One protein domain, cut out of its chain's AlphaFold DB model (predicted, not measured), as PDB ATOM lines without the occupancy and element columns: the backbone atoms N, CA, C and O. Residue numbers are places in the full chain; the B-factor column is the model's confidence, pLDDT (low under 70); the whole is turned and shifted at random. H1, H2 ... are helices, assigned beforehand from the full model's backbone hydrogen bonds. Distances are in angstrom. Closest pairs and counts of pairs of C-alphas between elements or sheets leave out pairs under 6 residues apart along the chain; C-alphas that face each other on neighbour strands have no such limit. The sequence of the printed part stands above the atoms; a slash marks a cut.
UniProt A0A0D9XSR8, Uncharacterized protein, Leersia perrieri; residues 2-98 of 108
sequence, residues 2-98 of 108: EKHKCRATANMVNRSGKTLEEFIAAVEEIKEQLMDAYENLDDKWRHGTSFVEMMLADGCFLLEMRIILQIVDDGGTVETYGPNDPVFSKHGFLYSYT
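AT A GLANCE: This is residues 2 to 98 of the 108 residues of an uncharacterized protein of Leersia perrieri (UniProt A0A0D9XSR8). One long helix, H4, makes the long axis; H1 crosses its middle, and H2 and H3 lie toward its first end. The short H5 sits near its other end, and residues 36 to 44 stick out. The printed part has 97 residues with five named helices, H1 to H5 in order, and no named strand: the class is all helix. It is only just loose, close to compact, with a radius of gyration of the C-alphas of 15.2 A and spans of 43 by 30 by 22 A.

IN THESE COORDINATES: Find C-alpha 2 at (189.839, 246.846, 228.797); from there H1, residues 2 to 16, runs 21.0 A. Next come H2, residues 20 to 29, 14.4 A long, and H3, residues 31 to 36. Find C-alpha 50 at (178.798, 239.996, 232.050), where H4, residues 50 to 73, begins its 34.5 A. H5, residues 90 to 96, ends at C-alpha 96 (193.397, 259.949, 221.856).

HOW THE PARTS SIT: Look at Lys 5 and Phe 61, the closest C-alphas of H1 and H4, 5.1 A apart: the helices touch, through residues 56 to 64 of H4 alone, only just about perpendicular at 71 degrees. H2 touches residues 52 to 56 of H4 alone, the closest C-alphas being those of Val 27 and Val 52, 6.1 A apart. H3 is close to H4 but not clearly touching, with the C-alphas of Lys 31 and Val 52 closest at 6.8 A. H5 is likewise close to H4 but not clearly touching, with the C-alphas of Val 72 and Lys 90 closest at 7.3 A. H1 and H5 are apart. In H1, H2, H3, H4 and H5 every O i to N i+4 pair is within hydrogen-bond range.

THE WHOLE: The C-alphas of Asp 43 and Gly 75, 44.8 A apart, are the two farthest apart. The printed part has no cut; the links H3 to H4 and H4 to H5 are long, with 13 and 16 residues. Mean pLDDT of the printed part is 86.8; look for values under 70 at residue 48 and residues 93 to 98.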
ATOM      1  N   GLU A   2     190.380 247.499 227.580       90.75
ATOM      2  CA  GLU A   2     189.839 246.846 228.797       90.75
ATOM      3  C   GLU A   2     190.694 247.013 230.062       90.75
ATOM      4  O   GLU A   2     190.190 247.405 231.109       90.75
ATOM      5  N   LYS A   3     192.022 246.864 229.959       90.88
ATOM      6  CA  LYS A   3     192.931 247.114 231.095       90.88
ATOM      7  C   LYS A   3     192.812 248.533 231.677       90.88
ATOM      8  O   LYS A   3     193.017 248.716 232.871       90.88
ATOM      9  N   HIS A   4     192.510 249.539 230.855       90.88
ATOM     10  CA  HIS A   4     192.335 250.920 231.319       90.88
ATOM     11  C   HIS A   4     190.991 251.114 232.018       90.88
ATOM     12  O   HIS A   4     190.944 251.846 233.000       90.88
ATOM     13  N   LYS A   5     189.942 250.410 231.576       93.56
ATOM     14  CA  LYS A   5     188.643 250.394 232.256       93.56
ATOM     15  C   LYS A   5     188.757 249.767 233.642       93.56
ATOM     16  O   LYS A   5     188.409 250.415 234.617       93.56
ATOM     17  N   CYS A   6     189.394 248.596 233.761       93.00
ATOM     18  CA  CYS A   6     189.629 247.969 235.069       93.00
ATOM     19  C   CYS A   6     190.432 248.876 236.018       93.00
ATOM     20  O   CYS A   6     190.127 248.965 237.205       93.00
ATOM     21  N   ARG A   7     191.447 249.585 235.500       93.88
ATOM     22  CA  ARG A   7     192.214 250.569 236.284       93.88
ATOM     23  C   ARG A   7     191.358 251.761 236.717       93.88
ATOM     24  O   ARG A   7     191.497 252.207 237.850       93.88
ATOM     25  N   ALA A   8     190.490 252.269 235.841       94.12
ATOM     26  CA  ALA A   8     189.551 253.337 236.179       94.12
ATOM     27  C   ALA A   8     188.571 252.896 237.269       94.12
ATOM     28  O   ALA A   8     188.397 253.613 238.247       94.12
ATOM     29  N   THR A   9     188.009 251.690 237.162       95.62
ATOM     30  CA  THR A   9     187.157 251.101 238.201       95.62
ATOM     31  C   THR A   9     187.881 251.026 239.540       95.62
ATOM     32  O   THR A   9     187.361 251.525 240.534       95.62
ATOM     33  N   ALA A  10     189.099 250.478 239.578       94.44
ATOM     34  CA  ALA A  10     189.872 250.385 240.817       94.44
ATOM     35  C   ALA A  10     190.120 251.767 241.450       94.44
ATOM     36  O   ALA A  10     189.958 251.944 242.657       94.44
ATOM     37  N   ASN A  11     190.461 252.767 240.634       92.81
ATOM     38  CA  ASN A  11     190.674 254.132 241.109       92.81
ATOM     39  C   ASN A  11     189.384 254.790 241.612       92.81
ATOM     40  O   ASN A  11     189.411 255.438 242.656       92.81
ATOM     41  N   MET A  12     188.261 254.592 240.923       94.00
ATOM     42  CA  MET A  12     186.956 255.105 241.340       94.00
ATOM     43  C   MET A  12     186.499 254.493 242.665       94.00
ATOM     44  O   MET A  12     186.077 255.228 243.557       94.00
ATOM     45  N   VAL A  13     186.654 253.176 242.832       94.75
ATOM     46  CA  VAL A  13     186.362 252.475 244.092       94.75
ATOM     47  C   VAL A  13     187.210 253.067 245.224       94.75
ATOM     48  O   VAL A  13     186.654 253.567 246.202       94.75
ATOM     49  N   ASN A  14     188.533 253.158 245.033       92.75
ATOM     50  CA  ASN A  14     189.452 253.739 246.020       92.75
ATOM     51  C   ASN A  14     189.097 255.188 246.391       92.75
ATOM     52  O   ASN A  14     189.138 255.551 247.564       92.75
ATOM     53  N   ARG A  15     188.735 256.020 245.407       90.31
ATOM     54  CA  ARG A  15     188.355 257.425 245.634       90.31
ATOM     55  C   ARG A  15     187.019 257.569 246.350       90.31
ATOM     56  O   ARG A  15     186.849 258.499 247.129       90.31
ATOM     57  N   SER A  16     186.071 256.680 246.069       91.94
ATOM     58  CA  SER A  16     184.735 256.726 246.665       91.94
ATOM     59  C   SER A  16     184.698 256.257 248.122       91.94
ATOM     60  O   SER A  16     183.742 256.573 248.828       91.94
ATOM     61  N   GLY A  17     185.703 255.488 248.561       94.12
ATOM     62  CA  GLY A  17     185.713 254.838 249.873       94.12
ATOM     63  C   GLY A  17     184.685 253.710 250.028       94.12
ATOM     64  O   GLY A  17     184.470 253.246 251.143       94.12
ATOM     65  N   LYS A  18     184.048 253.286 248.932       95.19
ATOM     66  CA  LYS A  18     183.082 252.183 248.879       95.19
ATOM     67  C   LYS A  18     183.751 250.885 248.448       95.19
ATOM     68  O   LYS A  18     184.881 250.901 247.955       95.19
ATOM     69  N   THR A  19     183.053 249.766 248.595       96.38
ATOM     70  CA  THR A  19     183.518 248.472 248.085       96.38
ATOM     71  C   THR A  19     183.119 248.257 246.622       96.38
ATOM     72  O   THR A  19     182.228 248.921 246.083       96.38
ATOM     73  N   LEU A  20     183.793 247.318 245.952       95.19
ATOM     74  CA  LEU A  20     183.449 246.943 244.579       95.19
ATOM     75  C   LEU A  20     182.043 246.325 244.509       95.19
ATOM     76  O   LEU A  20     181.310 246.563 243.553       95.19
ATOM     77  N   GLU A  21     181.648 245.576 245.536       96.00
ATOM     78  CA  GLU A  21     180.329 244.954 245.651       96.00
ATOM     79  C   GLU A  21     179.216 246.001 245.717       96.00
ATOM     80  O   GLU A  21     178.171 245.807 245.104       96.00
ATOM     81  N   GLU A  22     179.443 247.136 246.389       96.44
ATOM     82  CA  GLU A  22     178.483 248.247 246.405       96.44
ATOM     83  C   GLU A  22     178.290 248.857 245.010       96.44
ATOM     84  O   GLU A  22     177.174 249.226 244.645       96.44
ATOM     85  N   PHE A  23     179.355 248.940 244.206       96.06
ATOM     86  CA  PHE A  23     179.246 249.392 242.818       96.06
ATOM     87  C   PHE A  23     178.482 248.379 241.961       96.06
ATOM     88  O   PHE A  23     177.604 248.772 241.195       96.06
ATOM     89  N   ILE A  24     178.797 247.086 242.092       95.56
ATOM     90  CA  ILE A  24     178.101 246.017 241.363       95.56
ATOM     91  C   ILE A  24     176.612 246.033 241.715       95.56
ATOM     92  O   ILE A  24     175.782 246.040 240.812       95.56
ATOM     93  N   ALA A  25     176.274 246.119 243.005       96.19
ATOM     94  CA  ALA A  25     174.891 246.186 243.469       96.19
ATOM     95  C   ALA A  25     174.147 247.402 242.896       96.19
ATOM     96  O   ALA A  25     173.016 247.261 242.438       96.19
ATOM     97  N   ALA A  26     174.796 248.572 242.857       95.88
ATOM     98  CA  ALA A  26     174.204 249.779 242.286       95.88
ATOM     99  C   ALA A  26     173.908 249.645 240.781       95.88
ATOM    100  O   ALA A  26     172.903 250.166 240.306       95.88
ATOM    101  N   VAL A  27     174.762 248.950 240.022       95.50
ATOM    102  CA  VAL A  27     174.528 248.703 238.589       95.50
ATOM    103  C   VAL A  27     173.488 247.599 238.377       95.50
ATOM    104  O   VAL A  27     172.668 247.718 237.469       95.50
ATOM    105  N   GLU A  28     173.468 246.560 239.217       95.12
ATOM    106  CA  GLU A  28     172.451 245.501 239.162       95.12
ATOM    107  C   GLU A  28     171.042 246.069 239.415       95.12
ATOM    108  O   GLU A  28     170.104 245.694 238.718       95.12
ATOM    109  N   GLU A  29     170.892 247.031 240.336       96.06
ATOM    110  CA  GLU A  29     169.606 247.691 240.630       96.06
ATOM    111  C   GLU A  29     168.993 248.376 239.397       96.06
ATOM    112  O   GLU A  29     167.778 248.347 239.196       96.06
ATOM    113  N   ILE A  30     169.833 248.960 238.539       94.94
ATOM    114  CA  ILE A  30     169.398 249.667 237.326       94.94
ATOM    115  C   ILE A  30     169.564 248.834 236.050       94.94
ATOM    116  O   ILE A  30     169.323 249.340 234.955       94.94
ATOM    117  N   LYS A  31     169.976 247.568 236.162       93.81
ATOM    118  CA  LYS A  31     170.342 246.716 235.025       93.81
ATOM    119  C   LYS A  31     169.243 246.608 233.979       93.81
ATOM    120  O   LYS A  31     169.525 246.801 232.804       93.81
ATOM    121  N   GLU A  32     168.009 246.330 234.391       92.44
ATOM    122  CA  GLU A  32     166.890 246.182 233.452       92.44
ATOM    123  C   GLU A  32     166.636 247.491 232.690       92.44
ATOM    124  O   GLU A  32     166.512 247.481 231.471       92.44
ATOM    125  N   GLN A  33     166.706 248.643 233.372       94.50
ATOM    126  CA  GLN A  33     166.591 249.957 232.719       94.50
ATOM    127  C   GLN A  33     167.737 250.201 231.730       94.50
ATOM    128  O   GLN A  33     167.519 250.734 230.643       94.50
ATOM    129  N   LEU A  34     168.961 249.804 232.096       93.75
ATOM    130  CA  LEU A  34     170.113 249.884 231.205       93.75
ATOM    131  C   LEU A  34     169.932 248.985 229.985       93.75
ATOM    132  O   LEU A  34     170.304 249.403 228.899       93.75
ATOM    133  N   MET A  35     169.383 247.779 230.141       92.62
ATOM    134  CA  MET A  35     169.141 246.844 229.040       92.62
ATOM    135  C   MET A  35     168.032 247.336 228.106       92.62
ATOM    136  O   MET A  35     168.200 247.277 226.888       92.62
ATOM    137  N   ASP A  36     166.944 247.869 228.661       92.62
ATOM    138  CA  ASP A  36     165.805 248.408 227.910       92.62
ATOM    139  C   ASP A  36     166.151 249.686 227.136       92.62
ATOM    140  O   ASP A  36     165.514 250.001 226.130       92.62
ATOM    141  N   ALA A  37     167.196 250.408 227.550       93.81
ATOM    142  CA  ALA A  37     167.714 251.553 226.807       93.81
ATOM    143  C   ALA A  37     168.371 251.168 225.462       93.81
ATOM    144  O   ALA A  37     168.616 252.047 224.632       93.81
ATOM    145  N   TYR A  38     168.656 249.881 225.220       91.75
ATOM    146  CA  TYR A  38     169.208 249.385 223.957       91.75
ATOM    147  C   TYR A  38     168.112 248.783 223.068       91.75
ATOM    148  O   TYR A  38     167.515 247.762 223.398       91.75
ATOM    149  N   GLU A  39     167.927 249.349 221.874       88.31
ATOM    150  CA  GLU A  39     166.896 248.915 220.915       88.31
ATOM    151  C   GLU A  39     167.094 247.475 220.399       88.31
ATOM    152  O   GLU A  39     166.127 246.764 220.156       88.31
ATOM    153  N   ASN A  40     168.344 247.015 220.262       88.25
ATOM    154  CA  ASN A  40     168.684 245.695 219.710       88.25
ATOM    155  C   ASN A  40     169.769 244.996 220.543       88.25
ATOM    156  O   ASN A  40     170.813 244.591 220.024       88.25
ATOM    157  N   LEU A  41     169.560 244.909 221.859       89.12
ATOM    158  CA  LEU A  41     170.505 244.225 222.738       89.12
ATOM    159  C   LEU A  41     170.534 242.716 222.454       89.12
ATOM    160  O   LEU A  41     169.519 242.038 222.591       89.12
ATOM    161  N   ASP A  42     171.716 242.212 222.099       88.00
ATOM    162  CA  ASP A  42     171.998 240.788 221.879       88.00
ATOM    163  C   ASP A  42     171.641 239.952 223.124       88.00
ATOM    164  O   ASP A  42     172.015 240.306 224.247       88.00
ATOM    165  N   ASP A  43     170.953 238.825 222.921       86.12
ATOM    166  CA  ASP A  43     170.467 237.931 223.981       86.12
ATOM    167  C   ASP A  43     171.575 237.450 224.924       86.12
ATOM    168  O   ASP A  43     171.321 237.197 226.105       86.12
ATOM    169  N   LYS A  44     172.831 237.391 224.453       85.69
ATOM    170  CA  LYS A  44     173.979 237.035 225.306       85.69
ATOM    171  C   LYS A  44     174.142 237.960 226.514       85.69
ATOM    172  O   LYS A  44     174.705 237.549 227.524       85.69
ATOM    173  N   TRP A  45     173.662 239.200 226.414       86.50
ATOM    174  CA  TRP A  45     173.715 240.187 227.488       86.50
ATOM    175  C   TRP A  45     172.518 240.103 228.436       86.50
ATOM    176  O   TRP A  45     172.605 240.594 229.557       86.50
ATOM    177  N   ARG A  46     171.423 239.448 228.026       80.62
ATOM    178  CA  ARG A  46     170.194 239.345 228.826       80.62
ATOM    179  C   ARG A  46     170.266 238.293 229.929       80.62
ATOM    180  O   ARG A  46     169.548 238.385 230.918       80.62
ATOM    181  N   HIS A  47     171.136 237.298 229.780       74.44
ATOM    182  CA  HIS A  47     171.135 236.105 230.632       74.44
ATOM    183  C   HIS A  47     172.422 235.912 231.455       74.44
ATOM    184  O   HIS A  47     172.679 234.807 231.928       74.44
ATOM    185  N   GLY A  48     173.229 236.963 231.655       69.44
ATOM    186  CA  GLY A  48     174.510 236.864 232.367       69.44
ATOM    187  C   GLY A  48     174.846 238.045 233.283       69.44
ATOM    188  O   GLY A  48     174.228 239.107 233.219       69.44
ATOM    189  N   THR A  49     175.865 237.853 234.126       72.81
ATOM    190  CA  THR A  49     176.498 238.906 234.949       72.81
ATOM    191  C   THR A  49     177.476 239.769 234.144       72.81
ATOM    192  O   THR A  49     177.830 240.869 234.562       72.81
ATOM    193  N   SER A  50     177.863 239.309 232.949       85.75
ATOM    194  CA  SER A  50     178.798 239.996 232.050       85.75
ATOM    195  C   SER A  50     178.326 241.391 231.636       85.75
ATOM    196  O   SER A  50     179.155 242.266 231.400       85.75
ATOM    197  N   PHE A  51     177.010 241.623 231.566       91.69
ATOM    198  CA  PHE A  51     176.459 242.937 231.244       91.69
ATOM    199  C   PHE A  51     176.737 243.957 232.349       91.69
ATOM    200  O   PHE A  51     177.155 245.073 232.061       91.69
ATOM    201  N   VAL A  52     176.556 243.568 233.612       93.56
ATOM    202  CA  VAL A  52     176.774 244.453 234.763       93.56
ATOM    203  C   VAL A  52     178.252 244.776 234.920       93.56
ATOM    204  O   VAL A  52     178.605 245.942 235.066       93.56
ATOM    205  N   GLU A  53     179.124 243.775 234.794       92.94
ATOM    206  CA  GLU A  53     180.575 243.980 234.808       92.94
ATOM    207  C   GLU A  53     181.030 244.921 233.683       92.94
ATOM    208  O   GLU A  53     181.813 245.843 233.926       92.94
ATOM    209  N   MET A  54     180.498 244.735 232.469       93.19
ATOM    210  CA  MET A  54     180.762 245.614 231.328       93.19
ATOM    211  C   MET A  54     180.281 247.046 231.598       93.19
ATOM    212  O   MET A  54     181.063 247.983 231.445       93.19
ATOM    213  N   MET A  55     179.034 247.228 232.046       94.94
ATOM    214  CA  MET A  55     178.466 248.552 232.338       94.94
ATOM    215  C   MET A  55     179.229 249.275 233.445       94.94
ATOM    216  O   MET A  55     179.486 250.473 233.351       94.94
ATOM    217  N   LEU A  56     179.636 248.544 234.477       95.44
ATOM    218  CA  LEU A  56     180.417 249.075 235.584       95.44
ATOM    219  C   LEU A  56     181.808 249.524 235.129       95.44
ATOM    220  O   LEU A  56     182.242 250.624 235.479       95.44
ATOM    221  N   ALA A  57     182.498 248.707 234.329       95.06
ATOM    222  CA  ALA A  57     183.812 249.043 233.790       95.06
ATOM    223  C   ALA A  57     183.749 250.250 232.837       95.06
ATOM    224  O   ALA A  57     184.555 251.178 232.959       95.06
ATOM    225  N   ASP A  58     182.767 250.273 231.934       94.62
ATOM    226  CA  ASP A  58     182.561 251.358 230.969       94.62
ATOM    227  C   ASP A  58     182.137 252.658 231.662       94.62
ATOM    228  O   ASP A  58     182.703 253.722 231.399       94.62
ATOM    229  N   GLY A  59     181.202 252.579 232.608       94.88
ATOM    230  CA  GLY A  59     180.734 253.721 233.387       94.88
ATOM    231  C   GLY A  59     181.841 254.339 234.240       94.88
ATOM    232  O   GLY A  59     182.050 255.553 234.190       94.88
ATOM    233  N   CYS A  60     182.614 253.519 234.963       95.81
ATOM    234  CA  CYS A  60     183.765 254.005 235.731       95.81
ATOM    235  C   CYS A  60     184.811 254.657 234.827       95.81
ATOM    236  O   CYS A  60     185.372 255.688 235.189       95.81
ATOM    237  N   PHE A  61     185.050 254.092 233.642       94.19
ATOM    238  CA  PHE A  61     185.962 254.675 232.668       94.19
ATOM    239  C   PHE A  61     185.515 256.075 232.222       94.19
ATOM    240  O   PHE A  61     186.319 257.007 232.238       94.19
ATOM    241  N   LEU A  62     184.237 256.249 231.872       93.00
ATOM    242  CA  LEU A  62     183.692 257.545 231.450       93.00
ATOM    243  C   LEU A  62     183.702 258.585 232.580       93.00
ATOM    244  O   LEU A  62     184.036 259.747 232.342       93.00
ATOM    245  N   LEU A  63     183.367 258.180 233.809       93.44
ATOM    246  CA  LEU A  63     183.407 259.067 234.975       93.44
ATOM    247  C   LEU A  63     184.835 259.515 235.297       93.44
ATOM    248  O   LEU A  63     185.067 260.704 235.506       93.44
ATOM    249  N   GLU A  64     185.793 258.591 235.270       91.69
ATOM    250  CA  GLU A  64     187.204 258.896 235.503       91.69
ATOM    251  C   GLU A  64     187.742 259.856 234.430       91.69
ATOM    252  O   GLU A  64     188.385 260.855 234.754       91.69
ATOM    253  N   MET A  65     187.391 259.623 233.159       87.75
ATOM    254  CA  MET A  65     187.712 260.539 232.058       87.75
ATOM    255  C   MET A  65     187.136 261.938 232.290       87.75
ATOM    256  O   MET A  65     187.845 262.927 232.114       87.75
ATOM    257  N   ARG A  66     185.872 262.044 232.719       89.00
ATOM    258  CA  ARG A  66     185.236 263.332 233.027       89.00
ATOM    259  C   ARG A  66     185.942 264.067 234.171       89.00
ATOM    260  O   ARG A  66     186.125 265.277 234.083       89.00
ATOM    261  N   ILE A  67     186.337 263.356 235.227       88.88
ATOM    262  CA  ILE A  67     187.068 263.942 236.363       88.88
ATOM    263  C   ILE A  67     188.417 264.500 235.893       88.88
ATOM    264  O   ILE A  67     188.764 265.633 236.216       88.88
ATOM    265  N   ILE A  68     189.156 263.731 235.092       85.44
ATOM    266  CA  ILE A  68     190.454 264.151 234.546       85.44
ATOM    267  C   ILE A  68     190.302 265.379 233.649       85.44
ATOM    268  O   ILE A  68     191.078 266.322 233.777       85.44
ATOM    269  N   LEU A  69     189.291 265.377 232.777       83.50
ATOM    270  CA  LEU A  69     188.961 266.507 231.912       83.50
ATOM    271  C   LEU A  69     188.752 267.791 232.709       83.50
ATOM    272  O   LEU A  69     189.378 268.800 232.403       83.50
ATOM    273  N   GLN A  70     187.933 267.724 233.760       85.69
ATOM    274  CA  GLN A  70     187.667 268.868 234.624       85.69
ATOM    275  C   GLN A  70     188.954 269.385 235.281       85.69
ATOM    276  O   GLN A  70     189.241 270.573 235.214       85.69
ATOM    277  N   ILE A  71     189.775 268.489 235.843       84.81
ATOM    278  CA  ILE A  71     191.044 268.865 236.486       84.81
ATOM    279  C   ILE A  71     191.985 269.559 235.495       84.81
ATOM    280  O   ILE A  71     192.632 270.541 235.852       84.81
ATOM    281  N   VAL A  72     192.082 269.052 234.264       80.19
ATOM    282  CA  VAL A  72     192.960 269.625 233.234       80.19
ATOM    283  C   VAL A  72     192.446 270.982 232.746       80.19
ATOM    284  O   VAL A  72     193.262 271.890 232.585       80.19
ATOM    285  N   ASP A  73     191.135 271.133 232.529       82.06
ATOM    286  CA  ASP A  73     190.522 272.418 232.151       82.06
ATOM    287  C   ASP A  73     190.702 273.470 233.268       82.06
ATOM    288  O   ASP A  73     190.961 274.636 232.970       82.06
ATOM    289  N   ASP A  74     190.700 273.051 234.540       84.44
ATOM    290  CA  ASP A  74     190.989 273.906 235.704       84.44
ATOM    291  C   ASP A  74     192.500 274.183 235.906       84.44
ATOM    292  O   ASP A  74     192.905 274.840 236.868       84.44
ATOM    293  N   GLY A  75     193.364 273.691 235.008       78.56
ATOM    294  CA  GLY A  75     194.818 273.884 235.060       78.56
ATOM    295  C   GLY A  75     195.547 273.009 236.086       78.56
ATOM    296  O   GLY A  75     196.738 273.212 236.331       78.56
ATOM    297  N   GLY A  76     194.857 272.037 236.679       79.31
ATOM    298  CA  GLY A  76     195.413 271.076 237.622       79.31
ATOM    299  C   GLY A  76     196.153 269.913 236.957       79.31
ATOM    300  O   GLY A  76     196.223 269.766 235.734       79.31
ATOM    301  N   THR A  77     196.709 269.040 237.798       72.06
ATOM    302  CA  THR A  77     197.410 267.821 237.377       72.06
ATOM    303  C   THR A  77     196.838 266.602 238.081       72.06
ATOM    304  O   THR A  77     196.583 266.625 239.283       72.06
ATOM    305  N   VAL A  78     196.668 265.511 237.338       72.12
ATOM    306  CA  VAL A  78     196.166 264.248 237.884       72.12
ATOM    307  C   VAL A  78     197.348 263.395 238.326       72.12
ATOM    308  O   VAL A  78     197.998 262.769 237.498       72.12
ATOM    309  N   GLU A  79     197.622 263.349 239.629       75.62
ATOM    310  CA  GLU A  79     198.733 262.543 240.169       75.62
ATOM    311  C   GLU A  79     198.429 261.039 240.215       75.62
ATOM    312  O   GLU A  79     199.332 260.214 240.316       75.62
ATOM    313  N   THR A  80     197.152 260.656 240.112       78.62
ATOM    314  CA  THR A  80     196.722 259.247 240.148       78.62
ATOM    315  C   THR A  80     197.250 258.437 238.959       78.62
ATOM    316  O   THR A  80     197.354 257.212 239.035       78.62
ATOM    317  N   TYR A  81     197.604 259.104 237.858       82.38
ATOM    318  CA  TYR A  81     198.158 258.478 236.665       82.38
ATOM    319  C   TYR A  81     199.524 259.072 236.342       82.38
ATOM    320  O   TYR A  81     199.756 260.266 236.504       82.38
ATOM    321  N   GLY A  82     200.441 258.230 235.862       81.38
ATOM    322  CA  GLY A  82     201.761 258.699 235.451       81.38
ATOM    323  C   GLY A  82     201.672 259.701 234.288       81.38
ATOM    324  O   GLY A  82     200.764 259.599 233.459       81.38
ATOM    325  N   PRO A  83     202.645 260.618 234.147       77.56
ATOM    326  CA  PRO A  83     202.637 261.653 233.105       77.56
ATOM    327  C   PRO A  83     202.656 261.091 231.674       77.56
ATOM    328  O   PRO A  83     202.270 261.783 230.737       77.56
ATOM    329  N   ASN A  84     203.056 259.825 231.518       81.19
ATOM    330  CA  ASN A  84     203.091 259.097 230.249       81.19
ATOM    331  C   ASN A  84     201.955 258.063 230.121       81.19
ATOM    332  O   ASN A  84     202.041 257.170 229.279       81.19
ATOM    333  N   ASP A  85     200.919 258.111 230.970       86.31
ATOM    334  CA  ASP A  85     199.780 257.198 230.829       86.31
ATOM    335  C   ASP A  85     199.088 257.430 229.473       86.31
ATOM    336  O   ASP A  85     198.711 258.563 229.166       86.31
ATOM    337  N   PRO A  86     198.901 256.395 228.641       83.69
ATOM    338  CA  PRO A  86     198.428 256.577 227.271       83.69
ATOM    339  C   PRO A  86     196.972 257.053 227.178       83.69
ATOM    340  O   PRO A  86     196.561 257.496 226.112       83.69
ATOM    341  N   VAL A  87     196.191 256.958 228.260       83.94
ATOM    342  CA  VAL A  87     194.761 257.302 228.263       83.94
ATOM    343  C   VAL A  87     194.468 258.472 229.193       83.94
ATOM    344  O   VAL A  87     193.790 259.412 228.792       83.94
ATOM    345  N   PHE A  88     194.998 258.427 230.413       84.38
ATOM    346  CA  PHE A  88     194.612 259.332 231.497       84.38
ATOM    347  C   PHE A  88     195.628 260.441 231.786       84.38
ATOM    348  O   PHE A  88     195.422 261.247 232.690       84.38
ATOM    349  N   SER A  89     196.734 260.499 231.037       80.88
ATOM    350  CA  SER A  89     197.648 261.642 231.109       80.88
ATOM    351  C   SER A  89     197.173 262.793 230.223       80.88
ATOM    352  O   SER A  89     196.439 262.595 229.251       80.88
ATOM    353  N   LYS A  90     197.689 263.999 230.490       70.12
ATOM    354  CA  LYS A  90     197.498 265.171 229.622       70.12
ATOM    355  C   LYS A  90     197.863 264.874 228.161       70.12
ATOM    356  O   LYS A  90     197.169 265.314 227.252       70.12
ATOM    357  N   HIS A  91     198.934 264.112 227.929       71.00
ATOM    358  CA  HIS A  91     199.367 263.731 226.584       71.00
ATOM    359  C   HIS A  91     198.477 262.647 225.971       71.00
ATOM    360  O   HIS A  91     198.095 262.763 224.809       71.00
ATOM    361  N   GLY A  92     198.100 261.632 226.750       70.38
ATOM    362  CA  GLY A  92     197.167 260.588 226.321       70.38
ATOM    363  C   GLY A  92     195.833 261.169 225.854       70.38
ATOM    364  O   GLY A  92     195.298 260.749 224.828       70.38
ATOM    365  N   PHE A  93     195.363 262.217 226.536       67.06
ATOM    366  CA  PHE A  93     194.168 262.964 226.167       67.06
ATOM    367  C   PHE A  93     194.291 263.683 224.811       67.06
ATOM    368  O   PHE A  93     193.438 263.500 223.941       67.06
ATOM    369  N   LEU A  94     195.368 264.453 224.609       61.34
ATOM    370  CA  LEU A  94     195.624 265.188 223.360       61.34
ATOM    371  C   LEU A  94     195.748 264.263 222.140       61.34
ATOM    372  O   LEU A  94     195.332 264.622 221.046       61.34
ATOM    373  N   TYR A  95     196.311 263.067 222.298       62.09
ATOM    374  CA  TYR A  95     196.470 262.148 221.165       62.09
ATOM    375  C   TYR A  95     195.255 261.251 220.923       62.09
ATOM    376  O   TYR A  95     195.020 260.854 219.783       62.09
ATOM    377  N   SER A  96     194.490 260.922 221.966       62.00
ATOM    378  CA  SER A  96     193.397 259.949 221.856       62.00
ATOM    379  C   SER A  96     192.018 260.587 221.674       62.00
ATOM    380  O   SER A  96     191.138 259.937 221.113       62.00
ATOM    381  N   TYR A  97     191.799 261.822 222.148       61.47
ATOM    382  CA  TYR A  97     190.438 262.358 222.310       61.47
ATOM    383  C   TYR A  97     190.230 263.810 221.864       61.47
ATOM    384  O   TYR A  97     189.081 264.250 221.810       61.47
ATOM    385  N   THR A  98     191.268 264.571 221.497       54.31
ATOM    386  CA  THR A  98     191.025 265.893 220.900       54.31
ATOM    387  C   THR A  98     190.675 265.772 219.421       54.31
ATOM    388  O   THR A  98     191.548 265.634 218.567       54.31
TER     389      THR A  98